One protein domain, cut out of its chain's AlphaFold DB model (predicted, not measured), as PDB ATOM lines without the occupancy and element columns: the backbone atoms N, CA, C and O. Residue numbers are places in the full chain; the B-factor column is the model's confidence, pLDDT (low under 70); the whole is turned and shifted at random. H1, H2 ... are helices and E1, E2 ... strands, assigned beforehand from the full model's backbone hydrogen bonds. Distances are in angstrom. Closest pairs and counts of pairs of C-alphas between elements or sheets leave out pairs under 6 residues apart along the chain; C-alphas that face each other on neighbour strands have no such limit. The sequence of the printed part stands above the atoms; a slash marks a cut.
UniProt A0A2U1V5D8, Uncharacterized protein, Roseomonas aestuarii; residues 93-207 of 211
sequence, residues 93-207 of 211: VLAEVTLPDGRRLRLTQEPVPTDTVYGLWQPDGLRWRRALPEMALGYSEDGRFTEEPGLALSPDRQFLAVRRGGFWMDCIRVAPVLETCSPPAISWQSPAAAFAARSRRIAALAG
ATOM      1  N   VAL A  93       0.075  37.557 -33.787       89.25
ATOM      2  CA  VAL A  93      -0.970  38.140 -32.931       89.25
ATOM      3  C   VAL A  93      -0.361  39.309 -32.163       89.25
ATOM      4  O   VAL A  93       0.609  39.124 -31.433       89.25
ATOM      5  N   LEU A  94      -0.921  40.499 -32.360       90.31
ATOM      6  CA  LEU A  94      -0.455  41.754 -31.766       90.31
ATOM      7  C   LEU A  94      -1.247  42.102 -30.503       90.31
ATOM      8  O   LEU A  94      -0.678  42.547 -29.515       90.31
ATOM      9  N   ALA A  95      -2.561  41.870 -30.531       92.12
ATOM     10  CA  ALA A  95      -3.460  42.115 -29.410       92.12
ATOM     11  C   ALA A  95      -4.670  41.174 -29.466       92.12
ATOM     12  O   ALA A  95      -5.051  40.690 -30.534       92.12
ATOM     13  N   GLU A  96      -5.303  40.936 -28.319       94.75
ATOM     14  CA  GLU A  96      -6.550  40.179 -28.200       94.75
ATOM     15  C   GLU A  96      -7.530  40.954 -27.313       94.75
ATOM     16  O   GLU A  96      -7.133  41.581 -26.333       94.75
ATOM     17  N   VAL A  97      -8.814  40.914 -27.659       95.38
ATOM     18  CA  VAL A  97      -9.896  41.509 -26.869       95.38
ATOM     19  C   VAL A  97     -11.091  40.563 -26.841       95.38
ATOM     20  O   VAL A  97     -11.361  39.850 -27.807       95.38
ATOM     21  N   THR A  98     -11.826  40.563 -25.733       95.44
ATOM     22  CA  THR A  98     -13.119  39.874 -25.630       95.44
ATOM     23  C   THR A  98     -14.233  40.913 -25.643       95.44
ATOM     24  O   THR A  98     -14.229  41.841 -24.837       95.44
ATOM     25  N   LEU A  99     -15.161  40.775 -26.586       95.25
ATOM     26  CA  LEU A  99     -16.336  41.627 -26.732       95.25
ATOM     27  C   LEU A  99     -17.383  41.323 -25.643       95.25
ATOM     28  O   LEU A  99     -17.345  40.253 -25.029       95.25
ATOM     29  N   PRO A 100     -18.364  42.220 -25.419       92.38
ATOM     30  CA  PRO A 100     -19.424  42.019 -24.423       92.38
ATOM     31  C   PRO A 100     -20.260  40.754 -24.627       92.38
ATOM     32  O   PRO A 100     -20.751  40.185 -23.658       92.38
ATOM     33  N   ASP A 101     -20.413  40.315 -25.874       91.44
ATOM     34  CA  ASP A 101     -21.152  39.109 -26.255       91.44
ATOM     35  C   ASP A 101     -20.317  37.817 -26.152       91.44
ATOM     36  O   ASP A 101     -20.765  36.748 -26.562       91.44
ATOM     37  N   GLY A 102     -19.094  37.905 -25.620       91.94
ATOM     38  CA  GLY A 102     -18.181  36.779 -25.447       91.94
ATOM     39  C   GLY A 102     -17.368  36.421 -26.693       91.94
ATOM     40  O   GLY A 102     -16.493  35.553 -26.612       91.94
ATOM     41  N   ARG A 103     -17.583  37.081 -27.842       93.12
ATOM     42  CA  ARG A 103     -16.715  36.887 -29.010       93.12
ATOM     43  C   ARG A 103     -15.308  37.377 -28.698       93.12
ATOM     44  O   ARG A 103     -15.112  38.454 -28.144       93.12
ATOM     45  N   ARG A 104     -14.311  36.595 -29.102       94.00
ATOM     46  CA  ARG A 104     -12.899  36.978 -29.006       94.00
ATOM     47  C   ARG A 104     -12.423  37.494 -30.345       94.00
ATOM     48  O   ARG A 104     -12.672  36.849 -31.361       94.00
ATOM     49  N   LEU A 105     -11.721  38.616 -30.339       95.19
ATOM     50  CA  LEU A 105     -11.102  39.181 -31.526       95.19
ATOM     51  C   LEU A 105      -9.594  39.273 -31.332       95.19
ATOM     52  O   LEU A 105      -9.120  39.676 -30.271       95.19
ATOM     53  N   ARG A 106      -8.844  38.925 -32.374       94.44
ATOM     54  CA  ARG A 106      -7.388  39.051 -32.431       94.44
ATOM     55  C   ARG A 106      -6.992  40.047 -33.500       94.44
ATOM     56  O   ARG A 106      -7.384  39.892 -34.654       94.44
ATOM     57  N   LEU A 107      -6.191  41.029 -33.113       93.44
ATOM     58  CA  LEU A 107      -5.462  41.874 -34.044       93.44
ATOM     59  C   LEU A 107      -4.203  41.129 -34.469       93.44
ATOM     60  O   LEU A 107      -3.436  40.669 -33.618       93.44
ATOM     61  N   THR A 108      -3.976  41.025 -35.769       91.06
ATOM     62  CA  THR A 108      -2.782  40.381 -36.305       91.06
ATOM     63  C   THR A 108      -2.099  41.244 -37.342       91.06
ATOM     64  O   THR A 108      -2.768  41.959 -38.083       91.06
ATOM     65  N   GLN A 109      -0.784  41.094 -37.469       88.31
ATOM     66  CA  GLN A 109      -0.068  41.548 -38.653       88.31
ATOM     67  C   GLN A 109      -0.240  40.525 -39.776       88.31
ATOM     68  O   GLN A 109       0.082  39.346 -39.598       88.31
ATOM     69  N   GLU A 110      -0.777  40.968 -40.910       86.19
ATOM     70  CA  GLU A 110      -0.885  40.145 -42.108       86.19
ATOM     71  C   GLU A 110       0.505  39.934 -42.734       86.19
ATOM     72  O   GLU A 110       1.337  40.844 -42.700       86.19
ATOM     73  N   PRO A 111       0.769  38.749 -43.308       79.19
ATOM     74  CA  PRO A 111       2.062  38.399 -43.888       79.19
ATOM     75  C   PRO A 111       2.234  39.016 -45.287       79.19
ATOM     76  O   PRO A 111       2.312  38.314 -46.295       79.19
ATOM     77  N   VAL A 112       2.247  40.348 -45.357       79.44
ATOM     78  CA  VAL A 112       2.505  41.101 -46.590       79.44
ATOM     79  C   VAL A 112       3.977  41.546 -46.583       79.44
ATOM     80  O   VAL A 112       4.401  42.170 -45.614       79.44
ATOM     81  N   PRO A 113       4.789  41.215 -47.607       67.00
ATOM     82  CA  PRO A 113       6.242  41.433 -47.559       67.00
ATOM     83  C   PRO A 113       6.673  42.896 -47.508       67.00
ATOM     84  O   PRO A 113       7.684  43.216 -46.890       67.00
ATOM     85  N   THR A 114       5.942  43.763 -48.205       75.00
ATOM     86  CA  THR A 114       6.297  45.175 -48.383       75.00
ATOM     87  C   THR A 114       5.480  46.100 -47.498       75.00
ATOM     88  O   THR A 114       5.908  47.218 -47.243       75.00
ATOM     89  N   ASP A 115       4.342  45.625 -46.990       81.81
ATOM     90  CA  ASP A 115       3.347  46.485 -46.366       81.81
ATOM     91  C   ASP A 115       3.041  46.005 -44.952       81.81
ATOM     92  O   ASP A 115       2.959  44.813 -44.655       81.81
ATOM     93  N   THR A 116       2.783  46.950 -44.058       83.69
ATOM     94  CA  THR A 116       2.153  46.652 -42.778       83.69
ATOM     95  C   THR A 116       0.649  46.764 -42.940       83.69
ATOM     96  O   THR A 116       0.100  47.866 -43.035       83.69
ATOM     97  N   VAL A 117      -0.010  45.611 -42.910       86.25
ATOM     98  CA  VAL A 117      -1.468  45.502 -42.902       86.25
ATOM     99  C   VAL A 117      -1.899  44.770 -41.648       86.25
ATOM    100  O   VAL A 117      -1.343  43.719 -41.320       86.25
ATOM    101  N   TYR A 118      -2.901  45.302 -40.955       90.25
ATOM    102  CA  TYR A 118      -3.512  44.607 -39.837       90.25
ATOM    103  C   TYR A 118      -4.831  43.954 -40.239       90.25
ATOM    104  O   TYR A 118      -5.623  44.481 -41.024       90.25
ATOM    105  N   GLY A 119      -5.048  42.768 -39.684       91.19
ATOM    106  CA  GLY A 119      -6.283  42.013 -39.795       91.19
ATOM    107  C   GLY A 119      -6.926  41.857 -38.427       91.19
ATOM    108  O   GLY A 119      -6.237  41.692 -37.419       91.19
ATOM    109  N   LEU A 120      -8.255  41.888 -38.397       93.31
ATOM    110  CA  LEU A 120      -9.028  41.516 -37.221       93.31
ATOM    111  C   LEU A 120      -9.663  40.158 -37.464       93.31
ATOM    112  O   LEU A 120     -10.359  39.954 -38.460       93.31
ATOM    113  N   TRP A 121      -9.422  39.237 -36.546       93.19
ATOM    114  CA  TRP A 121      -9.780  37.836 -36.690       93.19
ATOM    115  C   TRP A 121     -10.665  37.383 -35.546       93.19
ATOM    116  O   TRP A 121     -10.447  37.770 -34.401       93.19
ATOM    117  N   GLN A 122     -11.627  36.522 -35.848       92.38
ATOM    118  CA  GLN A 122     -12.509  35.905 -34.864       92.38
ATOM    119  C   GLN A 122     -12.510  34.378 -35.015       92.38
ATOM    120  O   GLN A 122     -12.304  33.886 -36.133       92.38
ATOM    121  N   PRO A 123     -12.745  33.624 -33.927       90.25
ATOM    122  CA  PRO A 123     -12.904  32.180 -33.996       90.25
ATOM    123  C   PRO A 123     -14.065  31.776 -34.911       90.25
ATOM    124  O   PRO A 123     -15.115  32.419 -34.930       90.25
ATOM    125  N   ASP A 124     -13.870  30.678 -35.630       85.69
ATOM    126  CA  ASP A 124     -14.865  30.001 -36.457       85.69
ATOM    127  C   ASP A 124     -14.665  28.483 -36.322       85.69
ATOM    128  O   ASP A 124     -13.888  27.851 -37.044       85.69
ATOM    129  N   GLY A 125     -15.272  27.909 -35.280       84.25
ATOM    130  CA  GLY A 125     -14.999  26.539 -34.845       84.25
ATOM    131  C   GLY A 125     -13.538  26.361 -34.414       84.25
ATOM    132  O   GLY A 125     -13.081  26.989 -33.461       84.25
ATOM    133  N   LEU A 126     -12.805  25.499 -35.125       77.75
ATOM    134  CA  LEU A 126     -11.364  25.275 -34.920       77.75
ATOM    135  C   LEU A 126     -10.479  26.245 -35.720       77.75
ATOM    136  O   LEU A 126      -9.253  26.183 -35.623       77.75
ATOM    137  N   ARG A 127     -11.082  27.109 -36.541       79.44
ATOM    138  CA  ARG A 127     -10.386  28.018 -37.454       79.44
ATOM    139  C   ARG A 127     -10.525  29.460 -36.993       79.44
ATOM    140  O   ARG A 127     -11.254  29.776 -36.054       79.44
ATOM    141  N   TRP A 128      -9.813  30.339 -37.683       85.88
ATOM    142  CA  TRP A 128      -9.981  31.778 -37.570       85.88
ATOM    143  C   TRP A 128     -10.444  32.327 -38.910       85.88
ATOM    144  O   TRP A 128      -9.971  31.905 -39.965       85.88
ATOM    145  N   ARG A 129     -11.360  33.288 -38.870       88.75
ATOM    146  CA  ARG A 129     -11.816  34.022 -40.054       88.75
ATOM    147  C   ARG A 129     -11.675  35.516 -39.835       88.75
ATOM    148  O   ARG A 129     -11.738  35.978 -38.691       88.75
ATOM    149  N   ARG A 130     -11.514  36.277 -40.918       90.19
ATOM    150  CA  ARG A 130     -11.538  37.739 -40.826       90.19
ATOM    151  C   ARG A 130     -12.896  38.182 -40.300       90.19
ATOM    152  O   ARG A 130     -13.935  37.740 -40.787       90.19
ATOM    153  N   ALA A 131     -12.871  39.034 -39.286       92.00
ATOM    154  CA  ALA A 131     -14.064  39.620 -38.701       92.00
ATOM    155  C   ALA A 131     -14.647  40.715 -39.614       92.00
ATOM    156  O   ALA A 131     -15.858  40.900 -39.651       92.00
ATOM    157  N   LEU A 132     -13.780  41.374 -40.394       90.31
ATOM    158  CA  LEU A 132     -14.117  42.352 -41.429       90.31
ATOM    159  C   LEU A 132     -13.408  41.938 -42.737       90.31
ATOM    160  O   LEU A 132     -12.243  42.283 -42.928       90.31
ATOM    161  N   PRO A 133     -14.039  41.127 -43.607       82.94
ATOM    162  CA  PRO A 133     -13.358  40.514 -44.752       82.94
ATOM    163  C   PRO A 133     -12.898  41.527 -45.809       82.94
ATOM    164  O   PRO A 133     -11.829  41.345 -46.386       82.94
ATOM    165  N   GLU A 134     -13.659  42.603 -46.016       80.12
ATOM    166  CA  GLU A 134     -13.387  43.616 -47.047       80.12
ATOM    167  C   GLU A 134     -12.487  44.765 -46.566       80.12
ATOM    168  O   GLU A 134     -12.133  45.643 -47.348       80.12
ATOM    169  N   MET A 135     -12.094  44.774 -45.287       78.31
ATOM    170  CA  MET A 135     -11.344  45.880 -44.692       78.31
ATOM    171  C   MET A 135      -9.923  45.454 -44.326       78.31
ATOM    172  O   MET A 135      -9.710  44.538 -43.531       78.31
ATOM    173  N   ALA A 136      -8.942  46.166 -44.873       75.44
ATOM    174  CA  ALA A 136      -7.585  46.191 -44.346       75.44
ATOM    175  C   ALA A 136      -7.517  47.262 -43.248       75.44
ATOM    176  O   ALA A 136      -7.811  48.428 -43.512       75.44
ATOM    177  N   LEU A 137      -7.155  46.874 -42.024       83.19
ATOM    178  CA  LEU A 137      -7.007  47.822 -40.920       83.19
ATOM    179  C   LEU A 137      -5.614  48.444 -40.979       83.19
ATOM    180  O   LEU A 137      -4.617  47.727 -41.094       83.19
ATOM    181  N   GLY A 138      -5.561  49.774 -40.910       71.94
ATOM    182  CA  GLY A 138      -4.327  50.554 -40.832       71.94
ATOM    183  C   GLY A 138      -3.221  50.141 -41.811       71.94
ATOM    184  O   GLY A 138      -2.152  49.754 -41.352       71.94
ATOM    185  N   TYR A 139      -3.448  50.246 -43.126       79.31
ATOM    186  CA  TYR A 139      -2.424  50.027 -44.169       79.31
ATOM    187  C   TYR A 139      -1.275  51.055 -44.106       79.31
ATOM    188  O   TYR A 139      -1.513  52.246 -43.908       79.31
ATOM    189  N   SER A 140      -0.031  50.615 -44.330       75.88
ATOM    190  CA  SER A 140       1.147  51.473 -44.566       75.88
ATOM    191  C   SER A 140       2.227  50.700 -45.309       75.88
ATOM    192  O   SER A 140       2.567  49.587 -44.918       75.88
ATOM    193  N   GLU A 141       2.789  51.331 -46.328       76.88
ATOM    194  CA  GLU A 141       3.864  50.793 -47.170       76.88
ATOM    195  C   GLU A 141       5.261  51.095 -46.595       76.88
ATOM    196  O   GLU A 141       6.187  50.305 -46.693       76.88
ATOM    197  N   ASP A 142       5.418  52.236 -45.925       72.62
ATOM    198  CA  ASP A 142       6.702  52.718 -45.407       72.62
ATOM    199  C   ASP A 142       7.009  52.261 -43.970       72.62
ATOM    200  O   ASP A 142       8.008  52.673 -43.378       72.62
ATOM    201  N   GLY A 143       6.128  51.449 -43.378       71.25
ATOM    202  CA  GLY A 143       6.251  50.974 -41.999       71.25
ATOM    203  C   GLY A 143       6.132  52.078 -40.942       71.25
ATOM    204  O   GLY A 143       6.326  51.808 -39.751       71.25
ATOM    205  N   ARG A 144       5.787  53.317 -41.326       68.31
ATOM    206  CA  ARG A 144       5.600  54.407 -40.362       68.31
ATOM    207  C   ARG A 144       4.467  54.079 -39.417       68.31
ATOM    208  O   ARG A 144       3.470  53.484 -39.809       68.31
ATOM    209  N   PHE A 145       4.609  54.472 -38.158       72.44
ATOM    210  CA  PHE A 145       3.604  54.226 -37.130       72.44
ATOM    211  C   PHE A 145       3.393  52.735 -36.816       72.44
ATOM    212  O   PHE A 145       2.340  52.391 -36.335       72.44
ATOM    213  N   THR A 146       4.305  51.798 -37.084       75.88
ATOM    214  CA  THR A 146       4.112  50.364 -36.721       75.88
ATOM    215  C   THR A 146       4.178  50.063 -35.219       75.88
ATOM    216  O   THR A 146       3.863  48.950 -34.802       75.88
ATOM    217  N   GLU A 147       4.595  51.034 -34.414       81.75
ATOM    218  CA  GLU A 147       4.801  50.885 -32.975       81.75
ATOM    219  C   GLU A 147       3.475  50.783 -32.206       81.75
ATOM    220  O   GLU A 147       2.437  51.256 -32.661       81.75
ATOM    221  N   GLU A 148       3.503  50.146 -31.034       85.69
ATOM    222  CA  GLU A 148       2.356  50.029 -30.116       85.69
ATOM    223  C   GLU A 148       1.008  49.629 -30.770       85.69
ATOM    224  O   GLU A 148      -0.018  50.278 -30.520       85.69
ATOM    225  N   PRO A 149       0.960  48.573 -31.609       90.25
ATOM    226  CA  PRO A 149      -0.303  48.101 -32.156       90.25
ATOM    227  C   PRO A 149      -1.207  47.602 -31.028       90.25
ATOM    228  O   PRO A 149      -0.777  46.836 -30.163       90.25
ATOM    229  N   GLY A 150      -2.471  48.013 -31.036       92.50
ATOM    230  CA  GLY A 150      -3.366  47.729 -29.920       92.50
ATOM    231  C   GLY A 150      -4.837  47.716 -30.287       92.50
ATOM    232  O   GLY A 150      -5.259  48.230 -31.322       92.50
ATOM    233  N   LEU A 151      -5.623  47.124 -29.395       95.12
ATOM    234  CA  LEU A 151      -7.078  47.161 -29.418       95.12
ATOM    235  C   LEU A 151      -7.562  47.827 -28.134       95.12
ATOM    236  O   LEU A 151      -7.096  47.479 -27.051       95.12
ATOM    237  N   ALA A 152      -8.517  48.744 -28.252       95.44
ATOM    238  CA  ALA A 152      -9.170  49.359 -27.105       95.44
ATOM    239  C   ALA A 152     -10.682  49.317 -27.275       95.44
ATOM    240  O   ALA A 152     -11.222  49.766 -28.285       95.44
ATOM    241  N   LEU A 153     -11.358  48.767 -26.274       96.56
ATOM    242  CA  LEU A 153     -12.808  48.793 -26.201       96.56
ATOM    243  C   LEU A 153     -13.236  50.108 -25.545       96.56
ATOM    244  O   LEU A 153     -12.643  50.522 -24.546       96.56
ATOM    245  N   SER A 154     -14.256  50.756 -26.095       96.69
ATOM    246  CA  SER A 154     -14.841  51.954 -25.503       96.69
ATOM    247  C   SER A 154     -15.409  51.668 -24.108       96.69
ATOM    248  O   SER A 154     -15.784  50.524 -23.815       96.69
ATOM    249  N   PRO A 155     -15.530  52.685 -23.232       96.25
ATOM    250  CA  PRO A 155     -16.099  52.503 -21.894       96.25
ATOM    251  C   PRO A 155     -17.524  51.927 -21.906       96.25
ATOM    252  O   PRO A 155     -17.853  51.069 -21.087       96.25
ATOM    253  N   ASP A 156     -18.348  52.354 -22.865       95.44
ATOM    254  CA  ASP A 156     -19.711  51.849 -23.095       95.44
ATOM    255  C   ASP A 156     -19.749  50.496 -23.830       95.44
ATOM    256  O   ASP A 156     -20.812  49.898 -24.004       95.44
ATOM    257  N   ARG A 157     -18.579  49.997 -24.241       94.69
ATOM    258  CA  ARG A 157     -18.352  48.754 -24.978       94.69
ATOM    259  C   ARG A 157     -19.064  48.646 -26.327       94.69
ATOM    260  O   ARG A 157     -19.212  47.542 -26.852       94.69
ATOM    261  N   GLN A 158     -19.481  49.773 -26.897       96.12
ATOM    262  CA  GLN A 158     -20.140  49.838 -28.201       96.12
ATOM    263  C   GLN A 158     -19.162  50.011 -29.362       96.12
ATOM    264  O   GLN A 158     -19.532  49.797 -30.517       96.12
ATOM    265  N   PHE A 159     -17.915  50.372 -29.075       97.00
ATOM    266  CA  PHE A 159     -16.892  50.625 -30.074       97.00
ATOM    267  C   PHE A 159     -15.601  49.900 -29.719       97.00
ATOM    268  O   PHE A 159     -15.212  49.775 -28.561       97.00
ATOM    269  N   LEU A 160     -14.922  49.433 -30.751       96.56
ATOM    270  CA  LEU A 160     -13.582  48.890 -30.698       96.56
ATOM    271  C   LEU A 160     -12.703  49.771 -31.577       96.56
ATOM    272  O   LEU A 160     -12.951  49.898 -32.776       96.56
ATOM    273  N   ALA A 161     -11.678  50.370 -30.988       95.62
ATOM    274  CA  ALA A 161     -10.689  51.142 -31.712       95.62
ATOM    275  C   ALA A 161      -9.402  50.339 -31.904       95.62
ATOM    276  O   ALA A 161      -8.993  49.559 -31.038       95.62
ATOM    277  N   VAL A 162      -8.756  50.558 -33.044       94.12
ATOM    278  CA  VAL A 162      -7.452  49.981 -33.380       94.12
ATOM    279  C   VAL A 162      -6.403  51.076 -33.270       94.12
ATOM    280  O   VAL A 162      -6.532  52.128 -33.903       94.12
ATOM    281  N   ARG A 163      -5.370  50.826 -32.466       91.50
ATOM    282  CA  ARG A 163      -4.242  51.734 -32.249       91.50
ATOM    283  C   ARG A 163      -3.041  51.303 -33.064       91.50
ATOM    284  O   ARG A 163      -2.786  50.105 -33.202       91.50
ATOM    285  N   ARG A 164      -2.309  52.288 -33.575       87.50
ATOM    286  CA  ARG A 164      -1.067  52.098 -34.311       87.50
ATOM    287  C   ARG A 164      -0.223  53.384 -34.262       87.50
ATOM    288  O   ARG A 164      -0.706  54.451 -34.629       87.50
ATOM    289  N   GLY A 165       1.019  53.271 -33.798       85.38
ATOM    290  CA  GLY A 165       2.034  54.328 -33.733       85.38
ATOM    291  C   GLY A 165       1.594  55.582 -32.991       85.38
ATOM    292  O   GLY A 165       1.846  56.682 -33.473       85.38
ATOM    293  N   GLY A 166       0.885  55.409 -31.872       87.12
ATOM    294  CA  GLY A 166       0.346  56.525 -31.089       87.12
ATOM    295  C   GLY A 166      -0.891  57.197 -31.699       87.12
ATOM    296  O   GLY A 166      -1.205  58.337 -31.374       87.12
ATOM    297  N   PHE A 167      -1.586  56.534 -32.627       91.00
ATOM    298  CA  PHE A 167      -2.823  57.050 -33.209       91.00
ATOM    299  C   PHE A 167      -3.924  55.998 -33.216       91.00
ATOM    300  O   PHE A 167      -3.692  54.816 -33.483       91.00
ATOM    301  N   TRP A 168      -5.158  56.446 -33.002       93.25
ATOM    302  CA  TRP A 168      -6.340  55.662 -33.322       93.25
ATOM    303  C   TRP A 168      -6.547  55.673 -34.835       93.25
ATOM    304  O   TRP A 168      -6.824  56.710 -35.443       93.25
ATOM    305  N   MET A 169      -6.390  54.506 -35.451       90.75
ATOM    306  CA  MET A 169      -6.402  54.350 -36.902       90.75
ATOM    307  C   MET A 169      -7.708  53.772 -37.414       90.75
ATOM    308  O   MET A 169      -8.128  54.140 -38.506       90.75
ATOM    309  N   ASP A 170      -8.415  52.970 -36.631       93.31
ATOM    310  CA  ASP A 170      -9.714  52.453 -37.046       93.31
ATOM    311  C   ASP A 170     -10.717  52.421 -35.901       93.31
ATOM    312  O   ASP A 170     -10.346  52.297 -34.736       93.31
ATOM    313  N   CYS A 171     -11.991  52.559 -36.261       94.75
ATOM    314  CA  CYS A 171     -13.149  52.474 -35.382       94.75
ATOM    315  C   CYS A 171     -14.072  51.384 -35.910       94.75
ATOM    316  O   CYS A 171     -14.410  51.358 -37.098       94.75
ATOM    317  N   ILE A 172     -14.511  50.505 -35.020       95.69
ATOM    318  CA  ILE A 172     -15.418  49.408 -35.328       95.69
ATOM    319  C   ILE A 172     -16.568  49.458 -34.330       95.69
ATOM    320  O   ILE A 172     -16.348  49.429 -33.122       95.69
ATOM    321  N   ARG A 173     -17.803  49.520 -34.818       95.88
ATOM    322  CA  ARG A 173     -18.996  49.387 -33.991       95.88
ATOM    323  C   ARG A 173     -19.179  47.921 -33.608       95.88
ATOM    324  O   ARG A 173     -19.197  47.030 -34.459       95.88
ATOM    325  N   VAL A 174     -19.326  47.686 -32.312       94.81
ATOM    326  CA  VAL A 174     -19.587  46.381 -31.716       94.81
ATOM    327  C   VAL A 174     -21.094  46.149 -31.715       94.81
ATOM    328  O   VAL A 174     -21.828  46.633 -30.859       94.81
ATOM    329  N   ALA A 175     -21.556  45.402 -32.709       89.44
ATOM    330  CA  ALA A 175     -22.920  44.899 -32.832       89.44
ATOM    331  C   ALA A 175     -22.852  43.411 -33.235       89.44
ATOM    332  O   ALA A 175     -21.744  42.910 -33.472       89.44
ATOM    333  N   PRO A 176     -23.972  42.659 -33.316       87.75
ATOM    334  CA  PRO A 176     -23.937  41.251 -33.732       87.75
ATOM    335  C   PRO A 176     -23.132  41.035 -35.023       87.75
ATOM    336  O   PRO A 176     -22.352  40.088 -35.129       87.75
ATOM    337  N   VAL A 177     -23.224  41.994 -35.946       89.88
ATOM    338  CA  VAL A 177     -22.320  42.149 -37.086       89.88
ATOM    339  C   VAL A 177     -21.395  43.335 -36.811       89.88
ATOM    340  O   VAL A 177     -21.861  44.393 -36.401       89.88
ATOM    341  N   LEU A 178     -20.084  43.149 -36.986       92.81
ATOM    342  CA  LEU A 178     -19.122  44.240 -36.828       92.81
ATOM    343  C   LEU A 178     -19.202  45.179 -38.032       92.81
ATOM    344  O   LEU A 178     -19.217  44.717 -39.172       92.81
ATOM    345  N   GLU A 179     -19.189  46.481 -37.776       92.50
ATOM    346  CA  GLU A 179     -19.279  47.511 -38.814       92.50
ATOM    347  C   GLU A 179     -18.188  48.557 -38.622       92.50
ATOM    348  O   GLU A 179     -17.851  48.909 -37.493       92.50
ATOM    349  N   THR A 180     -17.637  49.094 -39.708       91.75
ATOM    350  CA  THR A 180     -16.679  50.197 -39.596       91.75
ATOM    351  C   THR A 180     -17.396  51.512 -39.278       91.75
ATOM    352  O   THR A 180     -18.384  51.878 -39.909       91.75
ATOM    353  N   CYS A 181     -16.877  52.234 -38.288       92.94
ATOM    354  CA  CYS A 181     -17.212  53.628 -37.986       92.94
ATOM    355  C   CYS A 181     -16.022  54.557 -38.250       92.94
ATOM    356  O   CYS A 181     -16.021  55.710 -37.813       92.94
ATOM    357  N   SER A 182     -14.987  54.053 -38.930       89.56
ATOM    358  CA  SER A 182     -13.794  54.821 -39.255       89.56
ATOM    359  C   SER A 182     -14.170  56.050 -40.094       89.56
ATOM    360  O   SER A 182     -14.893  55.924 -41.084       89.56
ATOM    361  N   PRO A 183     -13.638  57.243 -39.769       86.75
ATOM    362  CA  PRO A 183     -13.629  58.357 -40.706       86.75
ATOM    363  C   PRO A 183     -12.943  57.946 -42.020       86.75
ATOM    364  O   PRO A 183     -12.139  57.000 -42.003       86.75
ATOM    365  N   PRO A 184     -13.175  58.684 -43.124       85.94
ATOM    366  CA  PRO A 184     -12.552  58.403 -44.411       85.94
ATOM    367  C   PRO A 184     -11.053  58.121 -44.288       85.94
ATOM    368  O   PRO A 184     -10.347  58.750 -43.487       85.94
ATOM    369  N   ALA A 185     -10.582  57.144 -45.064       83.25
ATOM    370  CA  ALA A 185      -9.170  56.807 -45.113       83.25
ATOM    371  C   ALA A 185      -8.358  58.031 -45.557       83.25
ATOM    372  O   ALA A 185      -8.779  58.801 -46.420       83.25
ATOM    373  N   ILE A 186      -7.190  58.203 -44.947       84.50
ATOM    374  CA  ILE A 186      -6.219  59.224 -45.335       84.50
ATOM    375  C   ILE A 186      -5.032  58.536 -45.999       84.50
ATOM    376  O   ILE A 186      -4.689  57.408 -45.648       84.50
ATOM    377  N   SER A 187      -4.419  59.209 -46.972       84.56
ATOM    378  CA  SER A 187      -3.232  58.688 -47.654       84.56
ATOM    379  C   SER A 187      -2.084  58.511 -46.663       84.56
ATOM    380  O   SER A 187      -1.909  59.345 -45.769       84.56
ATOM    381  N   TRP A 188      -1.255  57.485 -46.861       78.31
ATOM    382  CA  TRP A 188      -0.021  57.290 -46.095       78.31
ATOM    383  C   TRP A 188       0.959  58.469 -46.252       78.31
ATOM    384  O   TRP A 188       1.773  58.724 -45.371       78.31
ATOM    385  N   GLN A 189       0.819  59.248 -47.330       83.56
ATOM    386  CA  GLN A 189       1.588  60.471 -47.592       83.56
ATOM    387  C   GLN A 189       1.064  61.701 -46.834       83.56
ATOM    388  O   GLN A 189       1.641  62.784 -46.942       83.56
ATOM    389  N   SER A 190      -0.046  61.578 -46.100       87.25
ATOM    390  CA  SER A 190      -0.624  62.708 -45.372       87.25
ATOM    391  C   SER A 190       0.324  63.197 -44.269       87.25
ATOM    392  O   SER A 190       1.063  62.408 -43.681       87.25
ATOM    393  N   PRO A 191       0.307  64.493 -43.924       88.38
ATOM    394  CA  PRO A 191       1.100  64.995 -42.810       88.38
ATOM    395  C   PRO A 191       0.610  64.416 -41.474       88.38
ATOM    396  O   PRO A 191      -0.580  64.142 -41.306       88.38
ATOM    397  N   ALA A 192       1.498  64.322 -40.478       86.25
ATOM    398  CA  ALA A 192       1.175  63.815 -39.137       86.25
ATOM    399  C   ALA A 192      -0.031  64.527 -38.486       86.25
ATOM    400  O   ALA A 192      -0.838  63.898 -37.807       86.25
ATOM    401  N   ALA A 193      -0.221  65.823 -38.756       90.56
ATOM    402  CA  ALA A 193      -1.379  66.576 -38.274       90.56
ATOM    403  C   ALA A 193      -2.727  66.007 -38.770       90.56
ATOM    404  O   ALA A 193      -3.719  66.070 -38.042       90.56
ATOM    405  N   ALA A 194      -2.771  65.426 -39.975       90.62
ATOM    406  CA  ALA A 194      -3.963  64.767 -40.505       90.62
ATOM    407  C   ALA A 194      -4.246  63.447 -39.771       90.62
ATOM    408  O   ALA A 194      -5.394  63.193 -39.406       90.62
ATOM    409  N   PHE A 195      -3.204  62.658 -39.485       88.94
ATOM    410  CA  PHE A 195      -3.308  61.455 -38.650       88.94
ATOM    411  C   PHE A 195      -3.799  61.798 -37.243       88.94
ATOM    412  O   PHE A 195      -4.775  61.210 -36.784       88.94
ATOM    413  N   ALA A 196      -3.229  62.824 -36.607       91.94
ATOM    414  CA  ALA A 196      -3.659  63.296 -35.292       91.94
ATOM    415  C   ALA A 196      -5.119  63.784 -35.294       91.94
ATOM    416  O   ALA A 196      -5.911  63.421 -34.427       91.94
ATOM    417  N   ALA A 197      -5.522  64.576 -36.295       93.56
ATOM    418  CA  ALA A 197      -6.905  65.037 -36.417       93.56
ATOM    419  C   ALA A 197      -7.886  63.872 -36.605       93.56
ATOM    420  O   ALA A 197      -8.980  63.884 -36.039       93.56
ATOM    421  N   ARG A 198      -7.495  62.856 -37.379       92.94
ATOM    422  CA  ARG A 198      -8.295  61.652 -37.582       92.94
ATOM    423  C   ARG A 198      -8.369  60.794 -36.315       92.94
ATOM    424  O   ARG A 198      -9.468  60.383 -35.947       92.94
ATOM    425  N   SER A 199      -7.244  60.608 -35.627       94.31
ATOM    426  CA  SER A 199      -7.147  59.924 -34.333       94.31
ATOM    427  C   SER A 199      -8.100  60.541 -33.312       94.31
ATOM    428  O   SER A 199      -8.932  59.839 -32.744       94.31
ATOM    429  N   ARG A 200      -8.102  61.876 -33.178       95.94
ATOM    430  CA  ARG A 200      -9.029  62.596 -32.288       95.94
ATOM    431  C   ARG A 200     -10.501  62.370 -32.621       95.94
ATOM    432  O   ARG A 200     -11.315  62.279 -31.709       95.94
ATOM    433  N   ARG A 201     -10.867  62.270 -33.905       95.75
ATOM    434  CA  ARG A 201     -12.254  61.966 -34.306       95.75
ATOM    435  C   ARG A 201     -12.659  60.557 -33.889       95.75
ATOM    436  O   ARG A 201     -13.764  60.385 -33.392       95.75
ATOM    437  N   ILE A 202     -11.776  59.572 -34.058       95.69
ATOM    438  CA  ILE A 202     -12.033  58.203 -33.587       95.69
ATOM    439  C   ILE A 202     -12.125  58.169 -32.063       95.69
ATOM    440  O   ILE A 202     -13.069  57.591 -31.536       95.69
ATOM    441  N   ALA A 203     -11.195  58.827 -31.371       96.38
ATOM    442  CA  ALA A 203     -11.201  58.910 -29.917       96.38
ATOM    443  C   ALA A 203     -12.517  59.504 -29.399       96.38
ATOM    444  O   ALA A 203     -13.154  58.922 -28.528       96.38
ATOM    445  N   ALA A 204     -12.982  60.603 -30.002       95.94
ATOM    446  CA  ALA A 204     -14.257  61.226 -29.661       95.94
ATOM    447  C   ALA A 204     -15.461  60.307 -29.932       95.94
ATOM    448  O   ALA A 204     -16.362  60.237 -29.102       95.94
ATOM    449  N   LEU A 205     -15.472  59.586 -31.059       94.94
ATOM    450  CA  LEU A 205     -16.537  58.630 -31.387       94.94
ATOM    451  C   LEU A 205     -16.598  57.464 -30.393       94.94
ATOM    452  O   LEU A 205     -17.686  57.054 -30.006       94.94
ATOM    453  N   ALA A 206     -15.443  56.941 -29.986       94.25
ATOM    454  CA  ALA A 206     -15.335  55.786 -29.101       94.25
ATOM    455  C   ALA A 206     -15.249  56.158 -27.606       94.25
ATOM    456  O   ALA A 206     -15.073  55.275 -26.770       94.25
ATOM    457  N   GLY A 207     -15.320  57.445 -27.247       94.69
ATOM    458  CA  GLY A 207     -15.130  57.895 -25.863       94.69
ATOM    459  C   GLY A 207     -13.765  57.508 -25.273       94.69
ATOM    460  O   GLY A 207     -13.667  57.205 -24.086       94.69
TER     461      GLY A 207
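This is residues 93 to 207 of the 211 residues of an uncharacterized protein of Roseomonas aestuarii (UniProt A0A2U1V5D8). Two sheets stand face to face as a small sandwich, a strongly twisted one of E1 to E5 and a smaller one of E6, E7 and E8; E1 comes near E6 and E5 near E8 at the two edges, so the strands form a flattened, nearly closed barrel. H1 packs on the outside of the smaller sheet, and the tip of the E3 and E4 hairpin lies far from it. The 115 printed residues hold eight named strands, then one named helix, class mixed; neighbour strands are antiparallel. The whole is compact, with a radius of gyration of the C-alphas of 13.6 A and spans of 41 by 34 by 22 A.

Find C-alpha 93 at (-0.970, 38.140, -32.931), where E1 begins; it covers residues 93 to 98. E2 follows at 104 to 109, and E3, residues 116 to 124, is the longest strand at 24.6 A. Next come E4 at 127 to 130, E5 at 137 to 140 and E6 at 150 to 153. Look then for E7 at 159 to 164, 16.4 A long, and E8 at 167 to 173, 17.9 A. H1 runs 20.9 A from residue 192 to C-alpha 206 at (-15.335, 55.786, -29.101).

Start with the branched sheet. E1, E2, E3 and E4 form a meander, each strand the antiparallel neighbour of the one before: find N 97 and O 105 at 2.9 A, N 106 and O 121 at 2.8 A, and N 122 and O 129 at 2.9 A. E3 has E2 on one side and both E4 and E5 on the other; its pairing is staggered, with N 118 and O 137 at 3.0 A. E6, E7 and E8 form a second meander, with N 152 and O 161 at 2.9 A and N 160 and O 172 at 2.8 A. Across the sandwich, two sheets face to face, the facing parts are 9.7 A centre to centre; the closest C-alphas of E1 and E6 are Ala 95 and Gly 150, 5.6 A, and those of E5 and E8 are Gly 138 and Met 169, 5.8 A. H1 is on the sheet E6 E7 E8 at a height over the sheet of 7.9 A; its closest C-alphas to E8 are Ser 199 and Trp 168, 4.5 A. On the local plane it stands at 30.0 degrees to E8, only just along the strands. In H1 every O i to N i+4 pair is within hydrogen-bond range.

The C-alphas farthest apart, Leu 126 and Ala 193, are 42.6 A apart. The printed part has no cut. The link E8 to H1, residues 174 to 191, is long; residues 179 to 180 pair antiparallel with 172 to 173 of E8. Mean pLDDT of the printed part is 88.6, and residues 113 and 144 are under 70.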